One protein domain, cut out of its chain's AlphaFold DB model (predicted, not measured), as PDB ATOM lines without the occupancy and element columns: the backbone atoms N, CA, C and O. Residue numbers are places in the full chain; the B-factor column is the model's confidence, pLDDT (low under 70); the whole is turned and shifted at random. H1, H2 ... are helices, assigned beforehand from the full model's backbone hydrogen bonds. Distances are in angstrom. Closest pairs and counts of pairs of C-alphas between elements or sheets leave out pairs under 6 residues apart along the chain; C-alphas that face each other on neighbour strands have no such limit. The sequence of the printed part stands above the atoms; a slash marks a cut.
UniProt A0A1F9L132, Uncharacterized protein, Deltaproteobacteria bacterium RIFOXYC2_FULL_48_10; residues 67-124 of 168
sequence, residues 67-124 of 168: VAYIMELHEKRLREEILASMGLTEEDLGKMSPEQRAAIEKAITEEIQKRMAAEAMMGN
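What this domain is: This is residues 67 to 124 of the 168 residues of an uncharacterized protein of Deltaproteobacteria bacterium RIFOXYC2_FULL_48_10 (UniProt A0A1F9L132). One long helix, H3, makes the longest axis; H1 crosses it slantwise, packing on it with residues 75 to 83 alone, and short H2 lies near the first part of H3. The end of H3, residues 117 to 122, sticks out with 123 and 124. The printed part has 58 residues with three named helices, H1, H2, H3, and no named strand: all helix. It is only just loose, close to compact, with a radius of gyration of the C-alphas of 12.7 A, a rod spanning 41 by 19 by 17 A.

Where its parts are: Find C-alpha 98 at (226.868, 175.661, 209.870); from there H3, residues 98 to 122, runs 35.9 A to C-alpha 122 at (209.345, 151.895, 189.479). H1, residues 67 to 85, starts at (228.019, 150.048, 189.565) and runs 26.8 A. H2 is residues 90 to 95, 9.1 A.

How they stand to each other: Look at Leu 78 and Ile 112, the closest C-alphas of H1 and H3, 6.4 A apart: these helices touch, at a steep tilt of 59 degrees, opposite ways. H2 is close to H3 but not clearly touching; their closest C-alphas, Leu 93 and Arg 101, are 5.9 A apart. In H1, H2 and H3 every O i to N i+4 pair is within hydrogen-bond range.

The domain as a whole: The farthest C-alphas, Ser 97 and Asn 124, are 41.4 A apart. The printed part has no cut, and both links are tight. Residues 123 to 124 are under pLDDT 70.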
ATOM      1  N   VAL A  67     229.370 149.810 189.028       88.12
ATOM      2  CA  VAL A  67     228.019 150.048 189.565       88.12
ATOM      3  C   VAL A  67     228.055 151.061 190.708       88.12
ATOM      4  O   VAL A  67     227.293 152.021 190.693       88.12
ATOM      5  N   ALA A  68     228.972 150.892 191.664       87.00
ATOM      6  CA  ALA A  68     229.113 151.821 192.781       87.00
ATOM      7  C   ALA A  68     229.514 153.222 192.300       87.00
ATOM      8  O   ALA A  68     228.962 154.212 192.769       87.00
ATOM      9  N   TYR A  69     230.423 153.307 191.327       89.06
ATOM     10  CA  TYR A  69     230.817 154.578 190.723       89.06
ATOM     11  C   TYR A  69     229.642 155.286 190.023       89.06
ATOM     12  O   TYR A  69     229.427 156.478 190.233       89.06
ATOM     13  N   ILE A  70     228.829 154.553 189.254       90.62
ATOM     14  CA  ILE A  70     227.624 155.100 188.612       90.62
ATOM     15  C   ILE A  70     226.609 155.569 189.662       90.62
ATOM     16  O   ILE A  70     226.020 156.634 189.497       90.62
ATOM     17  N   MET A  71     226.416 154.819 190.752       87.00
ATOM     18  CA  MET A  71     225.531 155.243 191.844       87.00
ATOM     19  C   MET A  71     226.019 156.539 192.503       87.00
ATOM     20  O   MET A  71     225.210 157.429 192.743       87.00
ATOM     21  N   GLU A  72     227.328 156.685 192.733       88.19
ATOM     22  CA  GLU A  72     227.913 157.923 193.269       88.19
ATOM     23  C   GLU A  72     227.731 159.109 192.310       88.19
ATOM     24  O   GLU A  72     227.398 160.212 192.746       88.19
ATOM     25  N   LEU A  73     227.911 158.904 191.001       89.81
ATOM     26  CA  LEU A  73     227.618 159.933 189.998       89.81
ATOM     27  C   LEU A  73     226.138 160.313 189.994       89.81
ATOM     28  O   LEU A  73     225.796 161.493 189.895       89.81
ATOM     29  N   HIS A  74     225.258 159.323 190.120       89.94
ATOM     30  CA  HIS A  74     223.828 159.563 190.140       89.94
ATOM     31  C   HIS A  74     223.404 160.373 191.372       89.94
ATOM     32  O   HIS A  74     222.658 161.343 191.246       89.94
ATOM     33  N   GLU A  75     223.937 160.032 192.545       89.38
ATOM     34  CA  GLU A  75     223.712 160.771 193.787       89.38
ATOM     35  C   GLU A  75     224.192 162.227 193.683       89.38
ATOM     36  O   GLU A  75     223.456 163.141 194.058       89.38
ATOM     37  N   LYS A  76     225.386 162.459 193.118       90.12
ATOM     38  CA  LYS A  76     225.906 163.817 192.872       90.12
ATOM     39  C   LYS A  76     224.969 164.630 191.982       90.12
ATOM     40  O   LYS A  76     224.635 165.761 192.322       90.12
ATOM     41  N   ARG A  77     224.479 164.034 190.892       90.69
ATOM     42  CA  ARG A  77     223.524 164.693 189.993       90.69
ATOM     43  C   ARG A  77     222.225 165.060 190.716       90.69
ATOM     44  O   ARG A  77     221.760 166.189 190.606       90.69
ATOM     45  N   LEU A  78     221.653 164.133 191.486       91.19
ATOM     46  CA  LEU A  78     220.429 164.395 192.249       91.19
ATOM     47  C   LEU A  78     220.627 165.508 193.279       91.19
ATOM     48  O   LEU A  78     219.747 166.350 193.447       91.19
ATOM     49  N   ARG A  79     221.784 165.545 193.943       92.88
ATOM     50  CA  ARG A  79     222.140 166.622 194.871       92.88
ATOM     51  C   ARG A  79     222.114 167.988 194.187       92.88
ATOM     52  O   ARG A  79     221.474 168.902 194.704       92.88
ATOM     53  N   GLU A  80     222.771 168.116 193.037       92.31
ATOM     54  CA  GLU A  80     222.802 169.358 192.256       92.31
ATOM     55  C   GLU A  80     221.401 169.775 191.793       92.31
ATOM     56  O   GLU A  80     221.020 170.937 191.939       92.31
ATOM     57  N   GLU A  81     220.594 168.830 191.306       91.12
ATOM     58  CA  GLU A  81     219.208 169.087 190.898       91.12
ATOM     59  C   GLU A  81     218.338 169.571 192.066       91.12
ATOM     60  O   GLU A  81     217.537 170.498 191.913       91.12
ATOM     61  N   ILE A  82     218.480 168.960 193.245       91.50
ATOM     62  CA  ILE A  82     217.731 169.350 194.443       91.50
ATOM     63  C   ILE A  82     218.158 170.749 194.890       91.50
ATOM     64  O   ILE A  82     217.294 171.585 195.162       91.50
ATOM     65  N   LEU A  83     219.459 171.046 194.902       91.06
ATOM     66  CA  LEU A  83     219.965 172.385 195.209       91.06
ATOM     67  C   LEU A  83     219.443 173.442 194.234       91.06
ATOM     68  O   LEU A  83     218.905 174.464 194.665       91.06
ATOM     69  N   ALA A  84     219.494 173.151 192.934       91.31
ATOM     70  CA  ALA A  84     218.956 174.024 191.901       91.31
ATOM     71  C   ALA A  84     217.446 174.255 192.080       91.31
ATOM     72  O   ALA A  84     216.973 175.382 191.929       91.31
ATOM     73  N   SER A  85     216.686 173.226 192.477       88.81
ATOM     74  CA  SER A  85     215.247 173.353 192.759       88.81
ATOM     75  C   SER A  85     214.935 174.259 193.958       88.81
ATOM     76  O   SER A  85     213.887 174.902 193.989       88.81
ATOM     77  N   MET A  86     215.862 174.358 194.915       87.44
ATOM     78  CA  MET A  86     215.796 175.289 196.045       87.44
ATOM     79  C   MET A  86     216.315 176.693 195.689       87.44
ATOM     80  O   MET A  86     216.255 177.593 196.525       87.44
ATOM     81  N   GLY A  87     216.814 176.896 194.463       89.94
ATOM     82  CA  GLY A  87     217.424 178.151 194.021       89.94
ATOM     83  C   GLY A  87     218.790 178.421 194.655       89.94
ATOM     84  O   GLY A  87     219.179 179.579 194.785       89.94
ATOM     85  N   LEU A  88     219.489 177.368 195.084       91.12
ATOM     86  CA  LEU A  88     220.784 177.437 195.756       91.12
ATOM     87  C   LEU A  88     221.876 176.804 194.895       91.12
ATOM     88  O   LEU A  88     221.634 175.853 194.155       91.12
ATOM     89  N   THR A  89     223.098 177.305 195.043       91.12
ATOM     90  CA  THR A  89     224.306 176.687 194.484       91.12
ATOM     91  C   THR A  89     225.186 176.104 195.593       91.12
ATOM     92  O   THR A  89     225.039 176.451 196.768       91.12
ATOM     93  N   GLU A  90     226.138 175.235 195.241       85.81
ATOM     94  CA  GLU A  90     227.138 174.725 196.201       85.81
ATOM     95  C   GLU A  90     227.976 175.864 196.819       85.81
ATOM     96  O   GLU A  90     228.376 175.798 197.983       85.81
ATOM     97  N   GLU A  91     228.177 176.967 196.091       87.44
ATOM     98  CA  GLU A  91     228.821 178.162 196.642       87.44
ATOM     99  C   GLU A  91     227.969 178.844 197.718       87.44
ATOM    100  O   GLU A  91     228.505 179.377 198.693       87.44
ATOM    101  N   ASP A  92     226.646 178.838 197.561       85.62
ATOM    102  CA  ASP A  92     225.729 179.461 198.514       85.62
ATOM    103  C   ASP A  92     225.639 178.651 199.805       85.62
ATOM    104  O   ASP A  92     225.652 179.238 200.888       85.62
ATOM    105  N   LEU A  93     225.680 177.317 199.718       84.38
ATOM    106  CA  LEU A  93     225.852 176.441 200.884       84.38
ATOM    107  C   LEU A  93     227.132 176.763 201.670       84.38
ATOM    108  O   LEU A  93     227.139 176.697 202.900       84.38
ATOM    109  N   GLY A  94     228.213 177.125 200.974       85.50
ATOM    110  CA  GLY A  94     229.483 177.510 201.591       85.50
ATOM    111  C   GLY A  94     229.438 178.849 202.335       85.50
ATOM    112  O   GLY A  94     230.207 179.051 203.275       85.50
ATOM    113  N   LYS A  95     228.531 179.754 201.947       89.06
ATOM    114  CA  LYS A  95     228.350 181.081 202.565       89.06
ATOM    115  C   LYS A  95     227.393 181.057 203.766       89.06
ATOM    116  O   LYS A  95     227.333 182.037 204.509       89.06
ATOM    117  N   MET A  96     226.635 179.977 203.948       87.25
ATOM    118  CA  MET A  96     225.660 179.828 205.031       87.25
ATOM    119  C   MET A  96     226.303 179.477 206.377       87.25
ATOM    120  O   MET A  96     227.424 178.970 206.452       87.25
ATOM    121  N   SER A  97     225.570 179.721 207.468       90.88
ATOM    122  CA  SER A  97     225.993 179.277 208.798       90.88
ATOM    123  C   SER A  97     225.983 177.740 208.884       90.88
ATOM    124  O   SER A  97     225.205 177.088 208.180       90.88
ATOM    125  N   PRO A  98     226.805 177.121 209.754       89.94
ATOM    126  CA  PRO A  98     226.868 175.661 209.870       89.94
ATOM    127  C   PRO A  98     225.516 175.033 210.238       89.94
ATOM    128  O   PRO A  98     225.203 173.933 209.791       89.94
ATOM    129  N   GLU A  99     224.691 175.744 211.004       89.56
ATOM    130  CA  GLU A  99     223.344 175.306 211.385       89.56
ATOM    131  C   GLU A  99     222.388 175.298 210.185       89.56
ATOM    132  O   GLU A  99     221.660 174.326 209.977       89.56
ATOM    133  N   GLN A 100     222.418 176.348 209.358       88.31
ATOM    134  CA  GLN A 100     221.598 176.440 208.144       88.31
ATOM    135  C   GLN A 100     222.037 175.421 207.096       88.31
ATOM    136  O   GLN A 100     221.204 174.739 206.499       88.31
ATOM    137  N   ARG A 101     223.351 175.268 206.926       90.88
ATOM    138  CA  ARG A 101     223.937 174.271 206.039       90.88
ATOM    139  C   ARG A 101     223.509 172.857 206.431       90.88
ATOM    140  O   ARG A 101     223.041 172.118 205.573       90.88
ATOM    141  N   ALA A 102     223.585 172.501 207.714       90.62
ATOM    142  CA  ALA A 102     223.172 171.182 208.192       90.62
ATOM    143  C   ALA A 102     221.676 170.907 207.958       90.62
ATOM    144  O   ALA A 102     221.297 169.789 207.610       90.62
ATOM    145  N   ALA A 103     220.818 171.921 208.121       90.88
ATOM    146  CA  ALA A 103     219.388 171.786 207.850       90.88
ATOM    147  C   ALA A 103     219.108 171.496 206.365       90.88
ATOM    148  O   ALA A 103     218.302 170.619 206.052       90.88
ATOM    149  N   ILE A 104     219.805 172.187 205.458       91.31
ATOM    150  CA  ILE A 104     219.663 171.986 204.012       91.31
ATOM    151  C   ILE A 104     220.266 170.645 203.589       91.31
ATOM    152  O   ILE A 104     219.622 169.891 202.867       91.31
ATOM    153  N   GLU A 105     221.453 170.286 204.083       89.88
ATOM    154  CA  GLU A 105     222.082 168.987 203.800       89.88
ATOM    155  C   GLU A 105     221.202 167.814 204.244       89.88
ATOM    156  O   GLU A 105     221.077 166.818 203.525       89.88
ATOM    157  N   LYS A 106     220.528 167.942 205.392       93.00
ATOM    158  CA  LYS A 106     219.554 166.947 205.844       93.00
ATOM    159  C   LYS A 106     218.373 166.836 204.877       93.00
ATOM    160  O   LYS A 106     218.027 165.724 204.486       93.00
ATOM    161  N   ALA A 107     217.794 167.963 204.462       90.69
ATOM    162  CA  ALA A 107     216.683 167.977 203.511       90.69
ATOM    163  C   ALA A 107     217.073 167.369 202.152       90.69
ATOM    164  O   ALA A 107     216.316 166.588 201.582       90.69
ATOM    165  N   ILE A 108     218.281 167.668 201.665       91.94
ATOM    166  CA  ILE A 108     218.833 167.071 200.444       91.94
ATOM    167  C   ILE A 108     218.948 165.555 200.597       91.94
ATOM    168  O   ILE A 108     218.508 164.816 199.722       91.94
ATOM    169  N   THR A 109     219.501 165.083 201.716       93.19
ATOM    170  CA  THR A 109     219.698 163.647 201.961       93.19
ATOM    171  C   THR A 109     218.366 162.891 201.970       93.19
ATOM    172  O   THR A 109     218.250 161.834 201.351       93.19
ATOM    173  N   GLU A 110     217.345 163.438 202.635       93.88
ATOM    174  CA  GLU A 110     215.998 162.852 202.673       93.88
ATOM    175  C   GLU A 110     215.360 162.787 201.275       93.88
ATOM    176  O   GLU A 110     214.772 161.769 200.903       93.88
ATOM    177  N   GLU A 111     215.516 163.838 200.468       91.88
ATOM    178  CA  GLU A 111     214.964 163.890 199.112       91.88
ATOM    179  C   GLU A 111     215.703 162.945 198.145       91.88
ATOM    180  O   GLU A 111     215.052 162.249 197.364       91.88
ATOM    181  N   ILE A 112     217.034 162.830 198.237       91.94
ATOM    182  CA  ILE A 112     217.815 161.843 197.467       91.94
ATOM    183  C   ILE A 112     217.336 160.426 197.787       91.94
ATOM    184  O   ILE A 112     217.040 159.653 196.875       91.94
ATOM    185  N   GLN A 113     217.213 160.083 199.074       92.06
ATOM    186  CA  GLN A 113     216.747 158.760 199.496       92.06
ATOM    187  C   GLN A 113     215.350 158.458 198.958       92.06
ATOM    188  O   GLN A 113     215.093 157.355 198.477       92.06
ATOM    189  N   LYS A 114     214.455 159.447 198.998       92.94
ATOM    190  CA  LYS A 114     213.099 159.321 198.472       92.94
ATOM    191  C   LYS A 114     213.088 159.079 196.961       92.94
ATOM    192  O   LYS A 114     212.356 158.201 196.512       92.94
ATOM    193  N   ARG A 115     213.894 159.814 196.188       89.50
ATOM    194  CA  ARG A 115     213.991 159.639 194.727       89.50
ATOM    195  C   ARG A 115     214.595 158.290 194.356       89.50
ATOM    196  O   ARG A 115     213.987 157.562 193.582       89.50
ATOM    197  N   MET A 116     215.698 157.902 194.995       88.81
ATOM    198  CA  MET A 116     216.311 156.589 194.769       88.81
ATOM    199  C   MET A 116     215.365 155.437 195.131       88.81
ATOM    200  O   MET A 116     215.274 154.454 194.398       88.81
ATOM    201  N   ALA A 117     214.617 155.557 196.232       89.75
ATOM    202  CA  ALA A 117     213.621 154.558 196.609       89.75
ATOM    203  C   ALA A 117     212.454 154.497 195.608       89.75
ATOM    204  O   ALA A 117     211.997 153.406 195.269       89.75
ATOM    205  N   ALA A 118     211.981 155.647 195.118       90.25
ATOM    206  CA  ALA A 118     210.913 155.709 194.124       90.25
ATOM    207  C   ALA A 118     211.335 155.072 192.791       90.25
ATOM    208  O   ALA A 118     210.586 154.273 192.233       90.25
ATOM    209  N   GLU A 119     212.545 155.364 192.316       86.00
ATOM    210  CA  GLU A 119     213.105 154.770 191.098       86.00
ATOM    211  C   GLU A 119     213.289 153.255 191.234       86.00
ATOM    212  O   GLU A 119     212.887 152.508 190.344       86.00
ATOM    213  N   ALA A 120     213.790 152.779 192.379       83.19
ATOM    214  CA  ALA A 120     213.914 151.348 192.651       83.19
ATOM    215  C   ALA A 120     212.554 150.623 192.658       83.19
ATOM    216  O   ALA A 120     212.459 149.471 192.240       83.19
ATOM    217  N   MET A 121     211.486 151.289 193.111       80.56
ATOM    218  CA  MET A 121     210.125 150.738 193.080       80.56
ATOM    219  C   MET A 121     209.481 150.792 191.688       80.56
ATOM    220  O   MET A 121     208.618 149.965 191.388       80.56
ATOM    221  N   MET A 122     209.862 151.756 190.845       75.88
ATOM    222  CA  MET A 122     209.345 151.895 189.479       75.88
ATOM    223  C   MET A 122     210.073 150.995 188.473       75.88
ATOM    224  O   MET A 122     209.425 150.476 187.570       75.88
ATOM    225  N   GLY A 123     211.366 150.719 188.666       60.91
ATOM    226  CA  GLY A 123     212.162 149.840 187.793       60.91
ATOM    227  C   GLY A 123     211.773 148.354 187.816       60.91
ATOM    228  O   GLY A 123     212.329 147.573 187.055       60.91
ATOM    229  N   ASN A 124     210.815 147.957 188.661       52.66
ATOM    230  CA  ASN A 124     210.303 146.585 188.781       52.66
ATOM    231  C   ASN A 124     208.903 146.394 188.156       52.66
ATOM    232  O   ASN A 124     208.250 145.388 188.422       52.66
TER     233      ASN A 124